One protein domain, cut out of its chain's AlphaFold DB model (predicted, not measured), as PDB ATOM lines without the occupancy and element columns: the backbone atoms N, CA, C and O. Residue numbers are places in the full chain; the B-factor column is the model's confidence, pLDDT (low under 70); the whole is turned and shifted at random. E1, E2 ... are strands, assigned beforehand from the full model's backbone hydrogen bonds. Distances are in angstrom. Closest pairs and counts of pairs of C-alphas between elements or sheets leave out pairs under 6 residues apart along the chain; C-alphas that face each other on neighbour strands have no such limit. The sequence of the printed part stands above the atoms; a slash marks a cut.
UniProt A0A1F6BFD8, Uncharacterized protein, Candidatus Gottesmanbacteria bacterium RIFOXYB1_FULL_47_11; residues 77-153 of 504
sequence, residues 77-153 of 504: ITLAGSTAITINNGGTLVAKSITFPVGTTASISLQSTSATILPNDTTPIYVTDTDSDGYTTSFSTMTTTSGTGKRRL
ATOM      1  N   ILE A  77      -8.513 -39.935 -32.974       77.88
ATOM      2  CA  ILE A  77      -9.347 -38.754 -33.193       77.88
ATOM      3  C   ILE A  77      -8.766 -37.972 -34.368       77.88
ATOM      4  O   ILE A  77      -7.659 -37.441 -34.282       77.88
ATOM      5  N   THR A  78      -9.517 -37.880 -35.462       78.44
ATOM      6  CA  THR A  78      -9.159 -37.050 -36.619       78.44
ATOM      7  C   THR A  78     -10.051 -35.819 -36.643       78.44
ATOM      8  O   THR A  78     -11.264 -35.935 -36.812       78.44
ATOM      9  N   LEU A  79      -9.452 -34.640 -36.491       80.81
ATOM     10  CA  LEU A  79     -10.162 -33.364 -36.539       80.81
ATOM     11  C   LEU A  79     -10.126 -32.807 -37.958       80.81
ATOM     12  O   LEU A  79      -9.121 -32.254 -38.387       80.81
ATOM     13  N   ALA A  80     -11.207 -32.989 -38.712       71.69
ATOM     14  CA  ALA A  80     -11.313 -32.467 -40.070       71.69
ATOM     15  C   ALA A  80     -11.843 -31.022 -40.078       71.69
ATOM     16  O   ALA A  80     -12.808 -30.698 -39.393       71.69
ATOM     17  N   GLY A  81     -11.251 -30.164 -40.913       79.81
ATOM     18  CA  GLY A  81     -11.688 -28.773 -41.079       79.81
ATOM     19  C   GLY A  81     -11.269 -27.853 -39.926       79.81
ATOM     20  O   GLY A  81     -10.223 -28.036 -39.317       79.81
ATOM     21  N   SER A  82     -12.065 -26.823 -39.643       79.81
ATOM     22  CA  SER A  82     -11.782 -25.811 -38.610       79.81
ATOM     23  C   SER A  82     -12.380 -26.171 -37.243       79.81
ATOM     24  O   SER A  82     -12.907 -25.309 -36.544       79.81
ATOM     25  N   THR A  83     -12.368 -27.453 -36.872       78.62
ATOM     26  CA  THR A  83     -12.983 -27.935 -35.626       78.62
ATOM     27  C   THR A  83     -12.051 -27.768 -34.432       78.62
ATOM     28  O   THR A  83     -10.886 -28.157 -34.501       78.62
ATOM     29  N   ALA A  84     -12.580 -27.267 -33.317       81.31
ATOM     30  CA  ALA A  84     -11.870 -27.215 -32.045       81.31
ATOM     31  C   ALA A  84     -12.411 -28.281 -31.078       81.31
ATOM     32  O   ALA A  84     -13.626 -28.433 -30.951       81.31
ATOM     33  N   ILE A  85     -11.525 -28.985 -30.369       83.75
ATOM     34  CA  ILE A  85     -11.897 -29.715 -29.151       83.75
ATOM     35  C   ILE A  85     -11.656 -28.780 -27.976       83.75
ATOM     36  O   ILE A  85     -10.545 -28.289 -27.783       83.75
ATOM     37  N   THR A  86     -12.682 -28.561 -27.166       80.25
ATOM     38  CA  THR A  86     -12.557 -27.819 -25.914       80.25
ATOM     39  C   THR A  86     -12.765 -28.775 -24.750       80.25
ATOM     40  O   THR A  86     -13.823 -29.396 -24.639       80.25
ATOM     41  N   ILE A  87     -11.753 -28.910 -23.895       83.31
ATOM     42  CA  ILE A  87     -11.812 -29.738 -22.692       83.31
ATOM     43  C   ILE A  87     -11.990 -28.804 -21.497       83.31
ATOM     44  O   ILE A  87     -11.095 -28.025 -21.158       83.31
ATOM     45  N   ASN A  88     -13.164 -28.893 -20.875       74.38
ATOM     46  CA  ASN A  88     -13.579 -28.040 -19.764       74.38
ATOM     47  C   ASN A  88     -13.771 -28.864 -18.489       74.38
ATOM     48  O   ASN A  88     -13.967 -30.077 -18.548       74.38
ATOM     49  N   ASN A  89     -13.750 -28.184 -17.340       80.12
ATOM     50  CA  ASN A  89     -14.098 -28.744 -16.027       80.12
ATOM     51  C   ASN A  89     -13.298 -29.999 -15.629       80.12
ATOM     52  O   ASN A  89     -13.875 -30.957 -15.123       80.12
ATOM     53  N   GLY A  90     -11.983 -30.013 -15.870       78.69
ATOM     54  CA  GLY A  90     -11.130 -31.141 -15.480       78.69
ATOM     55  C   GLY A  90     -11.325 -32.422 -16.288       78.69
ATOM     56  O   GLY A  90     -10.926 -33.490 -15.836       78.69
ATOM     57  N   GLY A  91     -11.950 -32.344 -17.466       78.31
ATOM     58  CA  GLY A  91     -12.034 -33.490 -18.364       78.31
ATOM     59  C   GLY A  91     -10.648 -33.998 -18.774       78.31
ATOM     60  O   GLY A  91      -9.706 -33.222 -18.947       78.31
ATOM     61  N   THR A  92     -10.540 -35.308 -18.972       80.50
ATOM     62  CA  THR A  92      -9.328 -35.950 -19.484       80.50
ATOM     63  C   THR A  92      -9.597 -36.483 -20.882       80.50
ATOM     64  O   THR A  92     -10.525 -37.267 -21.089       80.50
ATOM     65  N   LEU A  93      -8.785 -36.068 -21.853       82.75
ATOM     66  CA  LEU A  93      -8.811 -36.647 -23.193       82.75
ATOM     67  C   LEU A  93      -7.765 -37.755 -23.276       82.75
ATOM     68  O   LEU A  93      -6.565 -37.484 -23.233       82.75
ATOM     69  N   VAL A  94      -8.238 -38.992 -23.418       78.25
ATOM     70  CA  VAL A  94      -7.395 -40.171 -23.642       78.25
ATOM     71  C   VAL A  94      -7.587 -40.627 -25.083       78.25
ATOM     72  O   VAL A  94      -8.665 -41.097 -25.453       78.25
ATOM     73  N   ALA A  95      -6.551 -40.478 -25.903       77.06
ATOM     74  CA  ALA A  95      -6.547 -40.924 -27.292       77.06
ATOM     75  C   ALA A  95      -5.194 -41.553 -27.638       77.06
ATOM     76  O   ALA A  95      -4.148 -41.089 -27.183       77.06
ATOM     77  N   LYS A  96      -5.208 -42.589 -28.484       77.62
ATOM     78  CA  LYS A  96      -3.982 -43.178 -29.041       77.62
ATOM     79  C   LYS A  96      -3.257 -42.196 -29.940       77.62
ATOM     80  O   LYS A  96      -2.040 -42.075 -29.892       77.62
ATOM     81  N   SER A  97      -4.022 -41.516 -30.785       77.88
ATOM     82  CA  SER A  97      -3.505 -40.460 -31.636       77.88
ATOM     83  C   SER A  97      -4.570 -39.402 -31.879       77.88
ATOM     84  O   SER A  97      -5.765 -39.697 -31.982       77.88
ATOM     85  N   ILE A  98      -4.111 -38.161 -31.969       79.88
ATOM     86  CA  ILE A  98      -4.901 -37.017 -32.403       79.88
ATOM     87  C   ILE A  98      -4.245 -36.534 -33.691       79.88
ATOM     88  O   ILE A  98      -3.077 -36.146 -33.684       79.88
ATOM     89  N   THR A  99      -4.974 -36.600 -34.801       80.25
ATOM     90  CA  THR A  99      -4.455 -36.228 -36.119       80.25
ATOM     91  C   THR A  99      -5.131 -34.958 -36.616       80.25
ATOM     92  O   THR A  99      -6.358 -34.888 -36.709       80.25
ATOM     93  N   PHE A 100      -4.308 -33.980 -36.994       81.56
ATOM     94  CA  PHE A 100      -4.717 -32.757 -37.676       81.56
ATOM     95  C   PHE A 100      -4.352 -32.889 -39.161       81.56
ATOM     96  O   PHE A 100      -3.163 -32.946 -39.488       81.56
ATOM     97  N   PRO A 101      -5.323 -32.985 -40.085       82.69
ATOM     98  CA  PRO A 101      -5.034 -33.007 -41.510       82.69
ATOM     99  C   PRO A 101      -4.290 -31.737 -41.932       82.69
ATOM    100  O   PRO A 101      -4.602 -30.633 -41.477       82.69
ATOM    101  N   VAL A 102      -3.312 -31.890 -42.824       78.69
ATOM    102  CA  VAL A 102      -2.529 -30.766 -43.354       78.69
ATOM    103  C   VAL A 102      -3.473 -29.724 -43.968       78.69
ATOM    104  O   VAL A 102      -4.359 -30.070 -44.747       78.69
ATOM    105  N   GLY A 103      -3.287 -28.451 -43.607       81.50
ATOM    106  CA  GLY A 103      -4.122 -27.341 -44.084       81.50
ATOM    107  C   GLY A 103      -5.399 -27.087 -43.273       81.50
ATOM    108  O   GLY A 103      -6.217 -26.268 -43.686       81.50
ATOM    109  N   THR A 104      -5.582 -27.755 -42.131       78.56
ATOM    110  CA  THR A 104      -6.676 -27.460 -41.191       78.56
ATOM    111  C   THR A 104      -6.261 -26.445 -40.127       78.56
ATOM    112  O   THR A 104      -5.095 -26.359 -39.753       78.56
ATOM    113  N   THR A 105      -7.229 -25.679 -39.619       81.94
ATOM    114  CA  THR A 105      -7.063 -24.782 -38.457       81.94
ATOM    115  C   THR A 105      -7.622 -25.416 -37.183       81.94
ATOM    116  O   THR A 105      -8.105 -24.710 -36.295       81.94
ATOM    117  N   ALA A 106      -7.666 -26.746 -37.129       78.94
ATOM    118  CA  ALA A 106      -8.191 -27.458 -35.981       78.94
ATOM    119  C   ALA A 106      -7.302 -27.224 -34.750       78.94
ATOM    120  O   ALA A 106      -6.081 -27.116 -34.856       78.94
ATOM    121  N   SER A 107      -7.925 -27.115 -33.580       81.44
ATOM    122  CA  SER A 107      -7.239 -26.776 -32.334       81.44
ATOM    123  C   SER A 107      -7.753 -27.607 -31.164       81.44
ATOM    124  O   SER A 107      -8.872 -28.122 -31.178       81.44
ATOM    125  N   ILE A 108      -6.921 -27.752 -30.134       82.56
ATOM    126  CA  ILE A 108      -7.331 -28.289 -28.837       82.56
ATOM    127  C   ILE A 108      -7.131 -27.179 -27.817       82.56
ATOM    128  O   ILE A 108      -6.035 -26.637 -27.694       82.56
ATOM    129  N   SER A 109      -8.197 -26.829 -27.106       81.94
ATOM    130  CA  SER A 109      -8.176 -25.837 -26.038       81.94
ATOM    131  C   SER A 109      -8.461 -26.520 -24.704       81.94
ATOM    132  O   SER A 109      -9.479 -27.194 -24.543       81.94
ATOM    133  N   LEU A 110      -7.551 -26.332 -23.751       81.50
ATOM    134  CA  LEU A 110      -7.711 -26.710 -22.350       81.50
ATOM    135  C   LEU A 110      -8.169 -25.452 -21.602       81.50
ATOM    136  O   LEU A 110      -7.369 -24.539 -21.421       81.50
ATOM    137  N   GLN A 111      -9.445 -25.349 -21.209       78.25
ATOM    138  CA  GLN A 111      -9.949 -24.140 -20.516       78.25
ATOM    139  C   GLN A 111      -9.996 -24.298 -18.993       78.25
ATOM    140  O   GLN A 111     -10.686 -23.554 -18.301       78.25
ATOM    141  N   SER A 112      -9.296 -25.290 -18.453       71.69
ATOM    142  CA  SER A 112      -9.296 -25.597 -17.029       71.69
ATOM    143  C   SER A 112      -7.902 -26.024 -16.599       71.69
ATOM    144  O   SER A 112      -7.238 -26.776 -17.307       71.69
ATOM    145  N   THR A 113      -7.487 -25.569 -15.416       67.25
ATOM    146  CA  THR A 113      -6.219 -25.954 -14.778       67.25
ATOM    147  C   THR A 113      -6.130 -27.449 -14.470       67.25
ATOM    148  O   THR A 113      -5.034 -27.953 -14.262       67.25
ATOM    149  N   SER A 114      -7.256 -28.168 -14.460       72.31
ATOM    150  CA  SER A 114      -7.313 -29.619 -14.255       72.31
ATOM    151  C   SER A 114      -7.549 -30.417 -15.540       72.31
ATOM    152  O   SER A 114      -7.589 -31.646 -15.493       72.31
ATOM    153  N   ALA A 115      -7.709 -29.762 -16.696       68.62
ATOM    154  CA  ALA A 115      -7.855 -30.472 -17.961       68.62
ATOM    155  C   ALA A 115      -6.519 -31.112 -18.361       68.62
ATOM    156  O   ALA A 115      -5.489 -30.444 -18.433       68.62
ATOM    157  N   THR A 116      -6.543 -32.412 -18.642       70.50
ATOM    158  CA  THR A 116      -5.342 -33.201 -18.941       70.50
ATOM    159  C   THR A 116      -5.456 -33.865 -20.307       70.50
ATOM    160  O   THR A 116      -6.478 -34.463 -20.652       70.50
ATOM    161  N   ILE A 117      -4.379 -33.781 -21.089       75.12
ATOM    162  CA  ILE A 117      -4.179 -34.611 -22.277       75.12
ATOM    163  C   ILE A 117      -3.217 -35.709 -21.858       75.12
ATOM    164  O   ILE A 117      -2.049 -35.431 -21.591       75.12
ATOM    165  N   LEU A 118      -3.712 -36.940 -21.792       71.25
ATOM    166  CA  LEU A 118      -2.871 -38.108 -21.573       71.25
ATOM    167  C   LEU A 118      -2.545 -38.687 -22.951       71.25
ATOM    168  O   LEU A 118      -3.406 -39.357 -23.536       71.25
ATOM    169  N   PRO A 119      -1.358 -38.413 -23.527       62.62
ATOM    170  CA  PRO A 119      -0.919 -39.198 -24.670       62.62
ATOM    171  C   PRO A 119      -0.850 -40.663 -24.229       62.62
ATOM    172  O   PRO A 119      -0.356 -40.966 -23.145       62.62
ATOM    173  N   ASN A 120      -1.344 -41.578 -25.060       62.25
ATOM    174  CA  ASN A 120      -1.052 -42.994 -24.869       62.25
ATOM    175  C   ASN A 120       0.479 -43.154 -24.804       62.25
ATOM    176  O   ASN A 120       1.182 -42.693 -25.708       62.25
ATOM    177  N   ASP A 121       0.975 -43.790 -23.738       61.25
ATOM    178  CA  ASP A 121       2.400 -43.940 -23.392       61.25
ATOM    179  C   ASP A 121       3.281 -44.448 -24.546       61.25
ATOM    180  O   ASP A 121       4.497 -44.261 -24.569       61.25
ATOM    181  N   THR A 122       2.662 -45.068 -25.548       66.38
ATOM    182  CA  THR A 122       3.341 -45.625 -26.716       66.38
ATOM    183  C   THR A 122       3.808 -44.588 -27.743       66.38
ATOM    184  O   THR A 122       4.696 -44.908 -28.532       66.38
ATOM    185  N   THR A 123       3.262 -43.362 -27.763       75.00
ATOM    186  CA  THR A 123       3.657 -42.338 -28.755       75.00
ATOM    187  C   THR A 123       3.915 -40.972 -28.107       75.00
ATOM    188  O   THR A 123       3.010 -40.139 -28.021       75.00
ATOM    189  N   PRO A 124       5.148 -40.701 -27.646       77.94
ATOM    190  CA  PRO A 124       5.478 -39.415 -27.055       77.94
ATOM    191  C   PRO A 124       5.339 -38.253 -28.046       77.94
ATOM    192  O   PRO A 124       5.716 -38.351 -29.212       77.94
ATOM    193  N   ILE A 125       4.827 -37.126 -27.548       84.88
ATOM    194  CA  ILE A 125       4.810 -35.851 -28.270       84.88
ATOM    195  C   ILE A 125       6.140 -35.149 -28.017       84.88
ATOM    196  O   ILE A 125       6.549 -34.989 -26.864       84.88
ATOM    197  N   TYR A 126       6.793 -34.718 -29.088       87.12
ATOM    198  CA  TYR A 126       8.009 -33.926 -29.072       87.12
ATOM    199  C   TYR A 126       7.739 -32.495 -29.549       87.12
ATOM    200  O   TYR A 126       6.931 -32.281 -30.453       87.12
ATOM    201  N   VAL A 127       8.451 -31.538 -28.969       88.88
ATOM    202  CA  VAL A 127       8.572 -30.145 -29.415       88.88
ATOM    203  C   VAL A 127       9.984 -29.902 -29.927       88.88
ATOM    204  O   VAL A 127      10.912 -30.598 -29.514       88.88
ATOM    205  N   THR A 128      10.156 -28.944 -30.833       87.00
ATOM    206  CA  THR A 128      11.482 -28.530 -31.304       87.00
ATOM    207  C   THR A 128      12.226 -27.794 -30.181       87.00
ATOM    208  O   THR A 128      11.692 -26.852 -29.605       87.00
ATOM    209  N   ASP A 129      13.440 -28.233 -29.879       89.12
ATOM    210  CA  ASP A 129      14.367 -27.705 -28.867       89.12
ATOM    211  C   ASP A 129      15.725 -27.599 -29.579       89.12
ATOM    212  O   ASP A 129      16.442 -28.591 -29.710       89.12
ATOM    213  N   THR A 130      15.973 -26.462 -30.236       82.25
ATOM    214  CA  THR A 130      17.030 -26.349 -31.266       82.25
ATOM    215  C   THR A 130      18.422 -26.241 -30.648       82.25
ATOM    216  O   THR A 130      19.398 -26.724 -31.220       82.25
ATOM    217  N   ASP A 131      18.494 -25.630 -29.479       82.00
ATOM    218  CA  ASP A 131      19.665 -25.359 -28.646       82.00
ATOM    219  C   ASP A 131      19.891 -26.430 -27.571       82.00
ATOM    220  O   ASP A 131      20.992 -26.518 -27.032       82.00
ATOM    221  N   SER A 132      18.928 -27.333 -27.350       82.25
ATOM    222  CA  SER A 132      19.024 -28.456 -26.404       82.25
ATOM    223  C   SER A 132      19.102 -28.036 -24.934       82.25
ATOM    224  O   SER A 132      19.498 -28.844 -24.086       82.25
ATOM    225  N   ASP A 133      18.703 -26.810 -24.617       80.62
ATOM    226  CA  ASP A 133      18.796 -26.210 -23.284       80.62
ATOM    227  C   ASP A 133      17.684 -26.680 -22.322       80.62
ATOM    228  O   ASP A 133      17.772 -26.475 -21.112       80.62
ATOM    229  N   GLY A 134      16.668 -27.383 -22.834       79.69
ATOM    230  CA  GLY A 134      15.520 -27.829 -22.042       79.69
ATOM    231  C   GLY A 134      14.235 -27.056 -22.307       79.69
ATOM    232  O   GLY A 134      13.156 -27.525 -21.920       79.69
ATOM    233  N   TYR A 135      14.334 -25.934 -23.007       75.06
ATOM    234  CA  TYR A 135      13.249 -25.032 -23.321       75.06
ATOM    235  C   TYR A 135      12.850 -25.163 -24.791       75.06
ATOM    236  O   TYR A 135      13.503 -25.776 -25.630       75.06
ATOM    237  N   THR A 136      11.666 -24.654 -25.112       75.00
ATOM    238  CA  THR A 136      11.286 -24.446 -26.504       75.00
ATOM    239  C   THR A 136      10.923 -22.990 -26.652       75.00
ATOM    240  O   THR A 136      10.057 -22.471 -25.948       75.00
ATOM    241  N   THR A 137      11.558 -22.326 -27.606       67.62
ATOM    242  CA  THR A 137      11.151 -20.982 -28.014       67.62
ATOM    243  C   THR A 137       9.851 -21.017 -28.825       67.62
ATOM    244  O   THR A 137       9.242 -19.974 -29.072       67.62
ATOM    245  N   SER A 138       9.379 -22.204 -29.251       68.50
ATOM    246  CA  SER A 138       8.194 -22.318 -30.097       68.50
ATOM    247  C   SER A 138       7.495 -23.682 -30.063       68.50
ATOM    248  O   SER A 138       7.987 -24.681 -30.579       68.50
ATOM    249  N   PHE A 139       6.226 -23.683 -29.648       76.00
ATOM    250  CA  PHE A 139       5.296 -24.808 -29.842       76.00
ATOM    251  C   PHE A 139       4.735 -24.901 -31.275       76.00
ATOM    252  O   PHE A 139       3.766 -25.620 -31.520       76.00
ATOM    253  N   SER A 140       5.310 -24.171 -32.237       69.19
ATOM    254  CA  SER A 140       4.818 -24.121 -33.624       69.19
ATOM    255  C   SER A 140       4.888 -25.466 -34.351       69.19
ATOM    256  O   SER A 140       4.172 -25.673 -35.329       69.19
ATOM    257  N   THR A 141       5.720 -26.395 -33.874       73.81
ATOM    258  CA  THR A 141       5.854 -27.743 -34.431       73.81
ATOM    259  C   THR A 141       5.880 -28.794 -33.324       73.81
ATOM    260  O   THR A 141       6.901 -29.038 -32.689       73.81
ATOM    261  N   MET A 142       4.737 -29.452 -33.117       83.75
ATOM    262  CA  MET A 142       4.646 -30.690 -32.342       83.75
ATOM    263  C   MET A 142       4.752 -31.891 -33.283       83.75
ATOM    264  O   MET A 142       4.170 -31.908 -34.367       83.75
ATOM    265  N   THR A 143       5.501 -32.911 -32.885       82.81
ATOM    266  CA  THR A 143       5.793 -34.083 -33.716       82.81
ATOM    267  C   THR A 143       5.822 -35.343 -32.868       82.81
ATOM    268  O   THR A 143       6.181 -35.302 -31.701       82.81
ATOM    269  N   THR A 144       5.438 -36.481 -33.434       83.12
ATOM    270  CA  THR A 144       5.473 -37.781 -32.745       83.12
ATOM    271  C   THR A 144       6.771 -38.550 -32.996       83.12
ATOM    272  O   THR A 144       6.979 -39.618 -32.426       83.12
ATOM    273  N   THR A 145       7.656 -38.030 -33.853       84.06
ATOM    274  CA  THR A 145       8.938 -38.664 -34.174       84.06
ATOM    275  C   THR A 145      10.075 -38.037 -33.380       84.06
ATOM    276  O   THR A 145      10.325 -36.829 -33.471       84.06
ATOM    277  N   SER A 146      10.813 -38.875 -32.650       87.25
ATOM    278  CA  SER A 146      12.074 -38.490 -32.015       87.25
ATOM    279  C   SER A 146      13.093 -38.028 -33.060       87.25
ATOM    280  O   SER A 146      13.149 -38.579 -34.160       87.25
ATOM    281  N   GLY A 147      13.929 -37.052 -32.719       86.19
ATOM    282  CA  GLY A 147      15.014 -36.577 -33.575       86.19
ATOM    283  C   GLY A 147      15.923 -35.601 -32.834       86.19
ATOM    284  O   GLY A 147      15.557 -35.110 -31.770       86.19
ATOM    285  N   THR A 148      17.104 -35.331 -33.391       86.56
ATOM    286  CA  THR A 148      17.995 -34.269 -32.901       86.56
ATOM    287  C   THR A 148      17.283 -32.922 -32.956       86.56
ATOM    288  O   THR A 148      16.600 -32.635 -33.942       86.56
ATOM    289  N   GLY A 149      17.443 -32.110 -31.912       87.12
ATOM    290  CA  GLY A 149      16.761 -30.824 -31.793       87.12
ATOM    291  C   GLY A 149      15.285 -30.938 -31.389       87.12
ATOM    292  O   GLY A 149      14.475 -30.090 -31.758       87.12
ATOM    293  N   LYS A 150      14.887 -32.035 -30.727       86.75
ATOM    294  CA  LYS A 150      13.515 -32.251 -30.256       86.75
ATOM    295  C   LYS A 150      13.489 -32.809 -28.835       86.75
ATOM    296  O   LYS A 150      14.230 -33.740 -28.521       86.75
ATOM    297  N   ARG A 151      12.549 -32.342 -28.012       85.25
ATOM    298  CA  ARG A 151      12.347 -32.779 -26.622       85.25
ATOM    299  C   ARG A 151      10.925 -33.257 -26.388       85.25
ATOM    300  O   ARG A 151       9.993 -32.730 -26.979       85.25
ATOM    301  N   ARG A 152      10.735 -34.264 -25.527       84.62
ATOM    302  CA  ARG A 152       9.387 -34.716 -25.140       84.62
ATOM    303  C   ARG A 152       8.678 -33.589 -24.385       84.62
ATOM    304  O   ARG A 152       9.241 -33.071 -23.429       84.62
ATOM    305  N   LEU A 153       7.443 -33.267 -24.770       80.06
ATOM    306  CA  LEU A 153       6.648 -32.168 -24.201       80.06
ATOM    307  C   LEU A 153       6.514 -32.259 -22.670       80.06
ATOM    308  O   LEU A 153       6.578 -31.254 -21.975       80.06
TER     309      LEU A 153
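What this domain is: This is residues 77 to 153 of the 504 residues of an uncharacterized protein of Candidatus Gottesmanbacteria bacterium RIFOXYB1_FULL_47_11 (UniProt A0A1F6BFD8). With little regular structure, residues 77 to 119 wind in two stacked turns, E1 beside E4 and E2 beside E5, and a second lobe holds hairpin E6 and E7 with its long loop. The 77 printed residues include seven named strands, E1 to E7, in order, 25 residues; the class is all strand. It is only just compact, close to loose, with radius of gyration of the C-alphas 13.5 A and spans 35 by 29 by 24 A.

Where its parts are: E1, residues 84 to 87, starts at C-alpha (-11.870, -27.215, -32.045) and spans 9.7 A. E4 is 107 to 110, 10.0 A; E2 92 to 95; E5 116 to 119; E3 97 to 99; E6 126 to 128. E7, 150 to 152, ends at C-alpha (9.387, -34.716, -25.140).

How they stand to each other: E1 and E4 are parallel, 15 degrees; N 85 and O 107 are 2.9 A apart, within hydrogen-bond range. E2 and E5 are parallel, 17 degrees; N 93 to O 116, 3.1 A. Residues 98 to 99 of E3 pair with 77 to 78. Hairpin E6 and E7 is antiparallel, 145 degrees; N 127 to O 151, 2.8 A. E5 and E6 are apart.

The domain as a whole: The farthest C-alphas, Asn 89 and Thr 148, are 36.7 A apart. The printed part has no cut. The link E6 to E7 is long, 21 residues. pLDDT is under 70 at 113, 115, 119 to 122, 137 to 138 and 140.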